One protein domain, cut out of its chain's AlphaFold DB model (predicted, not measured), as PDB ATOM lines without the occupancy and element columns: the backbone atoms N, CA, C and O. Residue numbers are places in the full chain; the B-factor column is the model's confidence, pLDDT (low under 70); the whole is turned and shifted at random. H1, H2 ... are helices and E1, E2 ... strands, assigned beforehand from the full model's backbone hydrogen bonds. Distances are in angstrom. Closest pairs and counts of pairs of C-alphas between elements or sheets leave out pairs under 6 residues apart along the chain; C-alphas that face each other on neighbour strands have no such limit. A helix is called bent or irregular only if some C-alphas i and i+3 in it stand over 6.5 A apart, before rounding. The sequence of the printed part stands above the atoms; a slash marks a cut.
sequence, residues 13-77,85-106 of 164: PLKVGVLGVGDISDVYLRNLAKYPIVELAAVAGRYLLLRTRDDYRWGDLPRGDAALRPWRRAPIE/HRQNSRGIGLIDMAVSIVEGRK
ATOM      1  N   PRO A  13      85.017  73.258  22.288       80.75
ATOM      2  CA  PRO A  13      84.853  74.321  23.274       80.75
ATOM      3  C   PRO A  13      83.441  74.915  23.248       80.75
ATOM      4  O   PRO A  13      82.882  75.185  22.181       80.75
ATOM      5  N   LEU A  14      82.871  75.147  24.429       87.19
ATOM      6  CA  LEU A  14      81.611  75.859  24.588       87.19
ATOM      7  C   LEU A  14      81.871  77.362  24.495       87.19
ATOM      8  O   LEU A  14      82.660  77.910  25.266       87.19
ATOM      9  N   LYS A  15      81.173  78.041  23.583       88.25
ATOM     10  CA  LYS A  15      81.237  79.500  23.473       88.25
ATOM     11  C   LYS A  15      80.437  80.147  24.593       88.25
ATOM     12  O   LYS A  15      79.230  79.937  24.693       88.25
ATOM     13  N   VAL A  16      81.101  80.955  25.409       88.25
ATOM     14  CA  VAL A  16      80.505  81.621  26.569       88.25
ATOM     15  C   VAL A  16      80.672  83.131  26.451       88.25
ATOM     16  O   VAL A  16      81.770  83.635  26.219       88.25
ATOM     17  N   GLY A  17      79.571  83.858  26.628       86.06
ATOM     18  CA  GLY A  17      79.577  85.301  26.857       86.06
ATOM     19  C   GLY A  17      79.399  85.597  28.345       86.06
ATOM     20  O   GLY A  17      78.544  84.987  28.982       86.06
ATOM     21  N   VAL A  18      80.179  86.523  28.904       82.38
ATOM     22  CA  VAL A  18      80.073  86.897  30.325       82.38
ATOM     23  C   VAL A  18      79.623  88.348  30.462       82.38
ATOM     24  O   VAL A  18      80.269  89.264  29.957       82.38
ATOM     25  N   LEU A  19      78.519  88.562  31.174       83.44
ATOM     26  CA  LEU A  19      77.981  89.884  31.487       83.44
ATOM     27  C   LEU A  19      78.209  90.199  32.968       83.44
ATOM     28  O   LEU A  19      78.080  89.325  33.819       83.44
ATOM     29  N   GLY A  20      78.525  91.453  33.282       77.25
ATOM     30  CA  GLY A  20      78.708  91.899  34.663       77.25
ATOM     31  C   GLY A  20      80.056  91.513  35.268       77.25
ATOM     32  O   GLY A  20      80.165  91.418  36.484       77.25
ATOM     33  N   VAL A  21      81.103  91.335  34.451       72.69
ATOM     34  CA  VAL A  21      82.433  90.947  34.961       72.69
ATOM     35  C   VAL A  21      83.033  91.976  35.935       72.69
ATOM     36  O   VAL A  21      83.881  91.640  36.759       72.69
ATOM     37  N   GLY A  22      82.553  93.223  35.856       72.25
ATOM     38  CA  GLY A  22      82.950  94.319  36.727       72.25
ATOM     39  C   GLY A  22      84.461  94.553  36.745       72.25
ATOM     40  O   GLY A  22      85.214  94.113  35.874       72.25
ATOM     41  N   ASP A  23      84.900  95.232  37.792       70.06
ATOM     42  CA  ASP A  23      86.303  95.567  38.036       70.06
ATOM     43  C   ASP A  23      87.122  94.404  38.633       70.06
ATOM     44  O   ASP A  23      88.332  94.510  38.803       70.06
ATOM     45  N   ILE A  24      86.470  93.276  38.942       66.19
ATOM     46  CA  ILE A  24      87.084  92.079  39.548       66.19
ATOM     47  C   ILE A  24      87.359  90.974  38.510       66.19
ATOM     48  O   ILE A  24      87.749  89.856  38.850       66.19
ATOM     49  N   SER A  25      87.108  91.292  37.241       72.00
ATOM     50  CA  SER A  25      87.001  90.371  36.112       72.00
ATOM     51  C   SER A  25      88.290  89.638  35.763       72.00
ATOM     52  O   SER A  25      88.237  88.455  35.425       72.00
ATOM     53  N   ASP A  26      89.439  90.300  35.894       73.94
ATOM     54  CA  ASP A  26      90.734  89.791  35.430       73.94
ATOM     55  C   ASP A  26      91.031  88.377  35.923       73.94
ATOM     56  O   ASP A  26      91.507  87.529  35.169       73.94
ATOM     57  N   VAL A  27      90.727  88.087  37.187       74.31
ATOM     58  CA  VAL A  27      91.031  86.777  37.756       74.31
ATOM     59  C   VAL A  27      90.054  85.687  37.325       74.31
ATOM     60  O   VAL A  27      90.470  84.542  37.157       74.31
ATOM     61  N   TYR A  28      88.790  86.035  37.074       77.25
ATOM     62  CA  TYR A  28      87.839  85.107  36.462       77.25
ATOM     63  C   TYR A  28      88.323  84.756  35.057       77.25
ATOM     64  O   TYR A  28      88.496  83.581  34.753       77.25
ATOM     65  N   LEU A  29      88.645  85.757  34.235       79.75
ATOM     66  CA  LEU A  29      89.048  85.542  32.845       79.75
ATOM     67  C   LEU A  29      90.378  84.782  32.726       79.75
ATOM     68  O   LEU A  29      90.467  83.829  31.953       79.75
ATOM     69  N   ARG A  30      91.388  85.124  33.540       78.31
ATOM     70  CA  ARG A  30      92.671  84.395  33.580       78.31
ATOM     71  C   ARG A  30      92.509  82.939  33.994       78.31
ATOM     72  O   ARG A  30      93.263  82.091  33.529       78.31
ATOM     73  N   ASN A  31      91.570  82.643  34.889       78.19
ATOM     74  CA  ASN A  31      91.299  81.267  35.278       78.19
ATOM     75  C   ASN A  31      90.543  80.510  34.193       78.19
ATOM     76  O   ASN A  31      90.923  79.382  33.905       78.19
ATOM     77  N   LEU A  32      89.537  81.120  33.559       79.88
ATOM     78  CA  LEU A  32      88.808  80.499  32.449       79.88
ATOM     79  C   LEU A  32      89.743  80.141  31.289       79.88
ATOM     80  O   LEU A  32      89.642  79.044  30.755       79.88
ATOM     81  N   ALA A  33      90.716  81.004  30.981       79.56
ATOM     82  CA  ALA A  33      91.713  80.760  29.936       79.56
ATOM     83  C   ALA A  33      92.579  79.501  30.162       79.56
ATOM     84  O   ALA A  33      93.186  79.004  29.218       79.56
ATOM     85  N   LYS A  34      92.638  78.961  31.388       77.56
ATOM     86  CA  LYS A  34      93.352  77.706  31.690       77.56
ATOM     87  C   LYS A  34      92.574  76.459  31.266       77.56
ATOM     88  O   LYS A  34      93.142  75.371  31.272       77.56
ATOM     89  N   TYR A  35      91.287  76.595  30.947       78.25
ATOM     90  CA  TYR A  35      90.396  75.479  30.654       78.25
ATOM     91  C   TYR A  35      89.890  75.581  29.211       78.25
ATOM     92  O   TYR A  35      88.967  76.347  28.935       78.25
ATOM     93  N   PRO A  36      90.421  74.768  28.286       79.50
ATOM     94  CA  PRO A  36      90.114  74.874  26.860       79.50
ATOM     95  C   PRO A  36      88.694  74.384  26.509       79.50
ATOM     96  O   PRO A  36      88.263  74.483  25.368       79.50
ATOM     97  N   ILE A  37      87.930  73.903  27.498       80.44
ATOM     98  CA  ILE A  37      86.496  73.618  27.368       80.44
ATOM     99  C   ILE A  37      85.641  74.880  27.180       80.44
ATOM    100  O   ILE A  37      84.534  74.778  26.661       80.44
ATOM    101  N   VAL A  38      86.124  76.060  27.580       84.81
ATOM    102  CA  VAL A  38      85.397  77.324  27.412       84.81
ATOM    103  C   VAL A  38      86.130  78.221  26.424       84.81
ATOM    104  O   VAL A  38      87.279  78.595  26.634       84.81
ATOM    105  N   GLU A  39      85.424  78.631  25.375       87.94
ATOM    106  CA  GLU A  39      85.826  79.719  24.490       87.94
ATOM    107  C   GLU A  39      85.087  80.989  24.925       87.94
ATOM    108  O   GLU A  39      83.863  81.086  24.818       87.94
ATOM    109  N   LEU A  40      85.820  81.983  25.425       83.19
ATOM    110  CA  LEU A  40      85.232  83.264  25.800       83.19
ATOM    111  C   LEU A  40      84.917  84.085  24.539       83.19
ATOM    112  O   LEU A  40      85.808  84.682  23.942       83.19
ATOM    113  N   ALA A  41      83.646  84.117  24.144       86.25
ATOM    114  CA  ALA A  41      83.195  84.754  22.907       86.25
ATOM    115  C   ALA A  41      82.899  86.254  23.068       86.25
ATOM    116  O   ALA A  41      83.026  87.016  22.113       86.25
ATOM    117  N   ALA A  42      82.481  86.686  24.262       83.25
ATOM    118  CA  ALA A  42      82.171  88.085  24.549       83.25
ATOM    119  C   ALA A  42      82.273  88.394  26.046       83.25
ATOM    120  O   ALA A  42      81.992  87.544  26.893       83.25
ATOM    121  N   VAL A  43      82.613  89.640  26.376       80.25
ATOM    122  CA  VAL A  43      82.615  90.147  27.751       80.25
ATOM    123  C   VAL A  43      81.973  91.525  27.789       80.25
ATOM    124  O   VAL A  43      82.375  92.416  27.044       80.25
ATOM    125  N   ALA A  44      81.019  91.721  28.695       80.88
ATOM    126  CA  ALA A  44      80.496  93.037  29.031       80.88
ATOM    127  C   ALA A  44      80.671  93.309  30.526       80.88
ATOM    128  O   ALA A  44      80.280  92.511  31.380       80.88
ATOM    129  N   GLY A  45      81.227  94.469  30.856       74.56
ATOM    130  CA  GLY A  45      81.420  94.927  32.226       74.56
ATOM    131  C   GLY A  45      81.230  96.435  32.328       74.56
ATOM    132  O   GLY A  45      81.170  97.139  31.321       74.56
ATOM    133  N   ARG A  46      81.122  96.933  33.559       71.31
ATOM    134  CA  ARG A  46      81.166  98.365  33.858       71.31
ATOM    135  C   ARG A  46      82.255  98.617  34.886       71.31
ATOM    136  O   ARG A  46      82.442  97.808  35.789       71.31
ATOM    137  N   TYR A  47      82.933  99.745  34.732       74.31
ATOM    138  CA  TYR A  47      83.840 100.262  35.745       74.31
ATOM    139  C   TYR A  47      83.057 100.727  36.975       74.31
ATOM    140  O   TYR A  47      81.902 101.149  36.854       74.31
ATOM    141  N   LEU A  48      83.691 100.705  38.144       71.94
ATOM    142  CA  LEU A  48      83.201 101.360  39.344       71.94
ATOM    143  C   LEU A  48      83.227 102.868  39.101       71.94
ATOM    144  O   LEU A  48      84.280 103.506  39.023       71.94
ATOM    145  N   LEU A  49      82.034 103.425  38.929       81.56
ATOM    146  CA  LEU A  49      81.830 104.845  38.713       81.56
ATOM    147  C   LEU A  49      81.472 105.505  40.046       81.56
ATOM    148  O   LEU A  49      80.526 105.098  40.717       81.56
ATOM    149  N   LEU A  50      82.231 106.530  40.415       81.62
ATOM    150  CA  LEU A  50      82.110 107.257  41.670       81.62
ATOM    151  C   LEU A  50      81.426 108.608  41.454       81.62
ATOM    152  O   LEU A  50      81.781 109.373  40.551       81.62
ATOM    153  N   ARG A  51      80.487 108.912  42.353       80.25
ATOM    154  CA  ARG A  51      80.059 110.272  42.689       80.25
ATOM    155  C   ARG A  51      80.328 110.514  44.165       80.25
ATOM    156  O   ARG A  51      80.028 109.680  45.011       80.25
ATOM    157  N   THR A  52      80.913 111.657  44.441       81.25
ATOM    158  CA  THR A  52      81.080 112.264  45.756       81.25
ATOM    159  C   THR A  52      79.861 113.105  46.133       81.25
ATOM    160  O   THR A  52      78.948 113.324  45.337       81.25
ATOM    161  N   ARG A  53      79.856 113.630  47.359       79.38
ATOM    162  CA  ARG A  53      78.822 114.559  47.829       79.38
ATOM    163  C   ARG A  53      78.784 115.885  47.047       79.38
ATOM    164  O   ARG A  53      77.757 116.544  47.047       79.38
ATOM    165  N   ASP A  54      79.848 116.234  46.332       76.25
ATOM    166  CA  ASP A  54      79.929 117.497  45.580       76.25
ATOM    167  C   ASP A  54      79.417 117.387  44.133       76.25
ATOM    168  O   ASP A  54      79.290 118.382  43.417       76.25
ATOM    169  N   ASP A  55      79.174 116.165  43.655       78.75
ATOM    170  CA  ASP A  55      78.758 115.867  42.281       78.75
ATOM    171  C   ASP A  55      77.648 114.801  42.212       78.75
ATOM    172  O   ASP A  55      77.331 114.324  41.116       78.75
ATOM    173  N   TYR A  56      77.031 114.424  43.342       78.12
ATOM    174  CA  TYR A  56      75.886 113.514  43.340       78.12
ATOM    175  C   TYR A  56      74.633 114.201  42.799       78.12
ATOM    176  O   TYR A  56      74.278 115.325  43.142       78.12
ATOM    177  N   ARG A  57      73.918 113.465  41.952       73.88
ATOM    178  CA  ARG A  57      72.761 113.951  41.192       73.88
ATOM    179  C   ARG A  57      71.584 114.434  42.054       73.88
ATOM    180  O   ARG A  57      70.725 115.139  41.538       73.88
ATOM    181  N   TRP A  58      71.526 114.022  43.317       72.06
ATOM    182  CA  TRP A  58      70.417 114.307  44.233       72.06
ATOM    183  C   TRP A  58      70.728 115.436  45.226       72.06
ATOM    184  O   TRP A  58      69.985 115.599  46.188       72.06
ATOM    185  N   GLY A  59      71.834 116.166  45.034       70.00
ATOM    186  CA  GLY A  59      72.249 117.247  45.934       70.00
ATOM    187  C   GLY A  59      71.401 118.496  45.843       70.00
ATOM    188  O   GLY A  59      71.058 119.065  46.872       70.00
ATOM    189  N   ASP A  60      70.984 118.840  44.627       71.00
ATOM    190  CA  ASP A  60      70.248 120.065  44.350       71.00
ATOM    191  C   ASP A  60      68.933 119.749  43.628       71.00
ATOM    192  O   ASP A  60      68.895 118.970  42.665       71.00
ATOM    193  N   LEU A  61      67.845 120.368  44.094       76.25
ATOM    194  CA  LEU A  61      66.542 120.377  43.430       76.25
ATOM    195  C   LEU A  61      66.116 121.836  43.180       76.25
ATOM    196  O   LEU A  61      66.036 122.597  44.143       76.25
ATOM    197  N   PRO A  62      65.798 122.233  41.929       80.88
ATOM    198  CA  PRO A  62      65.831 121.434  40.699       80.88
ATOM    199  C   PRO A  62      67.258 121.016  40.312       80.88
ATOM    200  O   PRO A  62      68.230 121.631  40.736       80.88
ATOM    201  N   ARG A  63      67.382 119.936  39.526       79.06
ATOM    202  CA  ARG A  63      68.689 119.347  39.184       79.06
ATOM    203  C   ARG A  63      69.587 120.400  38.526       79.06
ATOM    204  O   ARG A  63      69.290 120.827  37.413       79.06
ATOM    205  N   GLY A  64      70.671 120.770  39.200       76.75
ATOM    206  CA  GLY A  64      71.681 121.684  38.670       76.75
ATOM    207  C   GLY A  64      72.758 120.986  37.834       76.75
ATOM    208  O   GLY A  64      72.713 119.775  37.584       76.75
ATOM    209  N   ASP A  65      73.787 121.748  37.464       78.25
ATOM    210  CA  ASP A  65      74.902 121.315  36.606       78.25
ATOM    211  C   ASP A  65      75.674 120.100  37.148       78.25
ATOM    212  O   ASP A  65      76.291 119.352  36.386       78.25
ATOM    213  N   ALA A  66      75.610 119.841  38.459       71.69
ATOM    214  CA  ALA A  66      76.205 118.661  39.092       71.69
ATOM    215  C   ALA A  66      75.720 117.338  38.463       71.69
ATOM    216  O   ALA A  66      76.507 116.397  38.298       71.69
ATOM    217  N   ALA A  67      74.455 117.278  38.031       71.88
ATOM    218  CA  ALA A  67      73.880 116.109  37.366       71.88
ATOM    219  C   ALA A  67      74.480 115.841  35.972       71.88
ATOM    220  O   ALA A  67      74.415 114.704  35.499       71.88
ATOM    221  N   LEU A  68      75.060 116.860  35.329       78.00
ATOM    222  CA  LEU A  68      75.619 116.797  33.973       78.00
ATOM    223  C   LEU A  68      77.118 116.480  33.946       78.00
ATOM    224  O   LEU A  68      77.644 116.095  32.903       78.00
ATOM    225  N   ARG A  69      77.816 116.609  35.081       81.19
ATOM    226  CA  ARG A  69      79.249 116.285  35.171       81.19
ATOM    227  C   ARG A  69      79.495 114.820  34.768       81.19
ATOM    228  O   ARG A  69      78.646 113.979  35.060       81.19
ATOM    229  N   PRO A  70      80.615 114.467  34.121       81.19
ATOM    230  CA  PRO A  70      80.922 113.078  33.789       81.19
ATOM    231  C   PRO A  70      81.193 112.248  35.051       81.19
ATOM    232  O   PRO A  70      81.679 112.754  36.062       81.19
ATOM    233  N   TRP A  71      80.881 110.952  34.998       82.38
ATOM    234  CA  TRP A  71      81.234 110.025  36.072       82.38
ATOM    235  C   TRP A  71      82.750 109.844  36.145       82.38
ATOM    236  O   TRP A  71      83.405 109.680  35.115       82.38
ATOM    237  N   ARG A  72      83.302 109.823  37.360       84.88
ATOM    238  CA  ARG A  72      84.719 109.513  37.580       84.88
ATOM    239  C   ARG A  72      84.882 108.019  37.817       84.88
ATOM    240  O   ARG A  72      84.116 107.430  38.571       84.88
ATOM    241  N   ARG A  73      85.883 107.401  37.193       83.88
ATOM    242  CA  ARG A  73      86.258 106.019  37.503       83.88
ATOM    243  C   ARG A  73      86.973 105.997  38.852       83.88
ATOM    244  O   ARG A  73      87.944 106.728  39.033       83.88
ATOM    245  N   ALA A  74      86.495 105.180  39.782       80.06
ATOM    246  CA  ALA A  74      87.193 104.951  41.037       80.06
ATOM    247  C   ALA A  74      88.451 104.103  40.773       80.06
ATOM    248  O   ALA A  74      88.348 103.074  40.096       80.06
ATOM    249  N   PRO A  75      89.635 104.502  41.271       74.50
ATOM    250  CA  PRO A  75      90.811 103.651  41.208       74.50
ATOM    251  C   PRO A  75      90.621 102.434  42.120       74.50
ATOM    252  O   PRO A  75      90.202 102.550  43.271       74.50
ATOM    253  N   ILE A  76      90.947 101.251  41.605       67.38
ATOM    254  CA  ILE A  76      90.985 100.021  42.398       67.38
ATOM    255  C   ILE A  76      92.386  99.933  43.005       67.38
ATOM    256  O   ILE A  76      93.299  99.374  42.406       67.38
ATOM    257  N   GLU A  77      92.579 100.519  44.182       66.00
ATOM    258  CA  GLU A  77      93.902 100.573  44.831       66.00
ATOM    259  C   GLU A  77      94.340  99.225  45.423       66.00
ATOM    260  O   GLU A  77      95.519  98.994  45.682       66.00
ATOM    261  N   HIS A  85      93.125  80.509  47.571       52.41
ATOM    262  CA  HIS A  85      92.875  79.135  48.060       52.41
ATOM    263  C   HIS A  85      94.122  78.222  48.026       52.41
ATOM    264  O   HIS A  85      94.048  77.033  47.750       52.41
ATOM    265  N   ARG A  86      95.297  78.824  48.211       41.09
ATOM    266  CA  ARG A  86      96.595  78.576  47.552       41.09
ATOM    267  C   ARG A  86      96.624  78.759  46.019       41.09
ATOM    268  O   ARG A  86      97.660  79.171  45.515       41.09
ATOM    269  N   GLN A  87      95.517  78.610  45.284       56.91
ATOM    270  CA  GLN A  87      95.361  79.108  43.901       56.91
ATOM    271  C   GLN A  87      93.917  79.602  43.703       56.91
ATOM    272  O   GLN A  87      92.977  78.923  44.085       56.91
ATOM    273  N   ASN A  88      93.725  80.819  43.192       66.94
ATOM    274  CA  ASN A  88      92.418  81.484  43.077       66.94
ATOM    275  C   ASN A  88      91.402  80.625  42.288       66.94
ATOM    276  O   ASN A  88      91.685  80.292  41.144       66.94
ATOM    277  N   SER A  89      90.230  80.305  42.853       71.31
ATOM    278  CA  SER A  89      89.235  79.382  42.268       71.31
ATOM    279  C   SER A  89      88.076  80.124  41.604       71.31
ATOM    280  O   SER A  89      87.088  79.519  41.190       71.31
ATOM    281  N   ARG A  90      88.161  81.455  41.499       79.44
ATOM    282  CA  ARG A  90      87.157  82.255  40.790       79.44
ATOM    283  C   ARG A  90      87.014  81.759  39.353       79.44
ATOM    284  O   ARG A  90      88.006  81.470  38.690       79.44
ATOM    285  N   GLY A  91      85.773  81.645  38.894       80.06
ATOM    286  CA  GLY A  91      85.442  81.080  37.585       80.06
ATOM    287  C   GLY A  91      85.235  79.561  37.574       80.06
ATOM    288  O   GLY A  91      84.642  79.067  36.622       80.06
ATOM    289  N   ILE A  92      85.603  78.815  38.626       82.81
ATOM    290  CA  ILE A  92      85.459  77.347  38.630       82.81
ATOM    291  C   ILE A  92      84.002  76.876  38.539       82.81
ATOM    292  O   ILE A  92      83.728  75.857  37.918       82.81
ATOM    293  N   GLY A  93      83.056  77.639  39.097       86.19
ATOM    294  CA  GLY A  93      81.626  77.345  38.964       86.19
ATOM    295  C   GLY A  93      81.133  77.446  37.518       86.19
ATOM    296  O   GLY A  93      80.324  76.629  37.091       86.19
ATOM    297  N   LEU A  94      81.675  78.393  36.739       86.75
ATOM    298  CA  LEU A  94      81.366  78.516  35.313       86.75
ATOM    299  C   LEU A  94      81.961  77.347  34.518       86.75
ATOM    300  O   LEU A  94      81.310  76.830  33.616       86.75
ATOM    301  N   ILE A  95      83.168  76.900  34.878       85.88
ATOM    302  CA  ILE A  95      83.759  75.705  34.267       85.88
ATOM    303  C   ILE A  95      82.937  74.457  34.606       85.88
ATOM    304  O   ILE A  95      82.586  73.718  33.693       85.88
ATOM    305  N   ASP A  96      82.577  74.229  35.876       87.50
ATOM    306  CA  ASP A  96      81.718  73.097  36.264       87.50
ATOM    307  C   ASP A  96      80.388  73.119  35.510       87.50
ATOM    308  O   ASP A  96      79.940  72.073  35.057       87.50
ATOM    309  N   MET A  97      79.802  74.302  35.311       89.88
ATOM    310  CA  MET A  97      78.592  74.475  34.511       89.88
ATOM    311  C   MET A  97      78.804  74.097  33.041       89.88
ATOM    312  O   MET A  97      78.004  73.339  32.496       89.88
ATOM    313  N   ALA A  98      79.877  74.572  32.405       88.38
ATOM    314  CA  ALA A  98      80.190  74.229  31.017       88.38
ATOM    315  C   ALA A  98      80.403  72.716  30.838       88.38
ATOM    316  O   ALA A  98      79.837  72.115  29.925       88.38
ATOM    317  N   VAL A  99      81.152  72.088  31.751       85.31
ATOM    318  CA  VAL A  99      81.345  70.628  31.798       85.31
ATOM    319  C   VAL A  99      80.008  69.913  31.976       85.31
ATOM    320  O   VAL A  99      79.707  68.972  31.253       85.31
ATOM    321  N   SER A 100      79.179  70.380  32.906       88.38
ATOM    322  CA  SER A 100      77.854  69.825  33.179       88.38
ATOM    323  C   SER A 100      76.934  69.815  31.967       88.38
ATOM    324  O   SER A 100      76.269  68.811  31.722       88.38
ATOM    325  N   ILE A 101      76.905  70.917  31.216       88.88
ATOM    326  CA  ILE A 101      76.094  71.055  30.000       88.88
ATOM    327  C   ILE A 101      76.501  70.000  28.974       88.88
ATOM    328  O   ILE A 101      75.649  69.359  28.368       88.88
ATOM    329  N   VAL A 102      77.805  69.804  28.810       84.19
ATOM    330  CA  VAL A 102      78.360  68.831  27.870       84.19
ATOM    331  C   VAL A 102      78.073  67.399  28.315       84.19
ATOM    332  O   VAL A 102      77.644  66.576  27.513       84.19
ATOM    333  N   GLU A 103      78.337  67.088  29.583       84.81
ATOM    334  CA  GLU A 103      78.187  65.742  30.144       84.81
ATOM    335  C   GLU A 103      76.716  65.364  30.391       84.81
ATOM    336  O   GLU A 103      76.425  64.232  30.769       84.81
ATOM    337  N   GLY A 104      75.778  66.302  30.221       87.31
ATOM    338  CA  GLY A 104      74.358  66.084  30.497       87.31
ATOM    339  C   GLY A 104      74.051  65.878  31.984       87.31
ATOM    340  O   GLY A 104      73.031  65.281  32.325       87.31
ATOM    341  N   ARG A 105      74.919  66.359  32.885       88.38
ATOM    342  CA  ARG A 105      74.721  66.277  34.342       88.38
ATOM    343  C   ARG A 105      74.344  67.631  34.930       88.38
ATOM    344  O   ARG A 105      74.779  68.683  34.466       88.38
ATOM    345  N   LYS A 106      73.626  67.615  36.051       90.50
ATOM    346  CA  LYS A 106      73.304  68.836  36.798       90.50
ATOM    347  C   LYS A 106      74.586  69.509  37.337       90.50
ATOM    348  O   LYS A 106      75.449  68.805  37.874       90.50
TER     349      LYS A 106
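Overview. This is residues 13 to 77 and 85 to 106 of the 164 residues of an uncharacterized protein of Burkholderia sp. ABCPW 11 (UniProt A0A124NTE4). The model shows a small head with a long thin arm. The head holds the parallel strands E1 and E2 with H1 and H3 near them; the arm, residues 45 to 77, runs out and folds back, with the short helix H2 towards its far end. The printed part has 87 residues, with three named helices and two named strands in the order E1, H1, E2, H2, H3; under half of the residues are in named elements, and the class is mixed, helices and strands. The whole is extended, with a radius of gyration of the C-alphas of 19.2 A and spans of 58 by 28 by 21 A, the arm making the length.

Along the chain. E1, residues 14 to 19, begins at C-alpha 14 (81.611, 75.859, 24.588) and is 16.0 A long. H1, residues 22 to 32, spans 15.6 A and is irregular: C-alphas 23 and 26 are 7.7 A apart. E2, residues 38 to 44, spans 16.5 A. H2 is residues 65 to 68. H3, residues 92 to 103, spans 16.1 A and ends at C-alpha 103 (78.187, 65.742, 30.144).

Arrangement. E1 and E2 are parallel neighbours at 21 degrees, with N 16 and O 39 at 2.8 A and N 18 and O 42 at 2.9 A within hydrogen-bond range. E1, H1 and E2 form a strand-helix-strand unit, two parallel strands with a helix between them in the chain; its crossover is right-handed. The closest C-alphas of E2 and H3, Val 38 and Ala 98, are 7.0 A apart. H1 and H3 only just touch, only at their ends, with 3 pairs of C-alphas within 8 A, made by residues 92 to 95 of H3 alone; the closest are Leu 32 and Ile 95, 7.2 A. They run the same way at a steep tilt of 51 degrees. H2 is apart from H1 and from H3. Residues 49 to 50 pair antiparallel with residues 72 to 73. Every O i to N i+4 pair is within hydrogen-bond range in H3, 4 of 7 are in H1, and H2 is too short for such a pair.

Size, cuts and confidence. The C-alphas farthest apart, those of Pro 62 and Glu 103, are 58.0 A apart. Residues 78 to 84 are not printed, and C-alphas 77 and 85 are 21.7 A apart across this cut. The link from E2 to H2 is long, 20 residues. Confidence is under 70 at residue 24, residues 76 to 77 and residues 85 to 88.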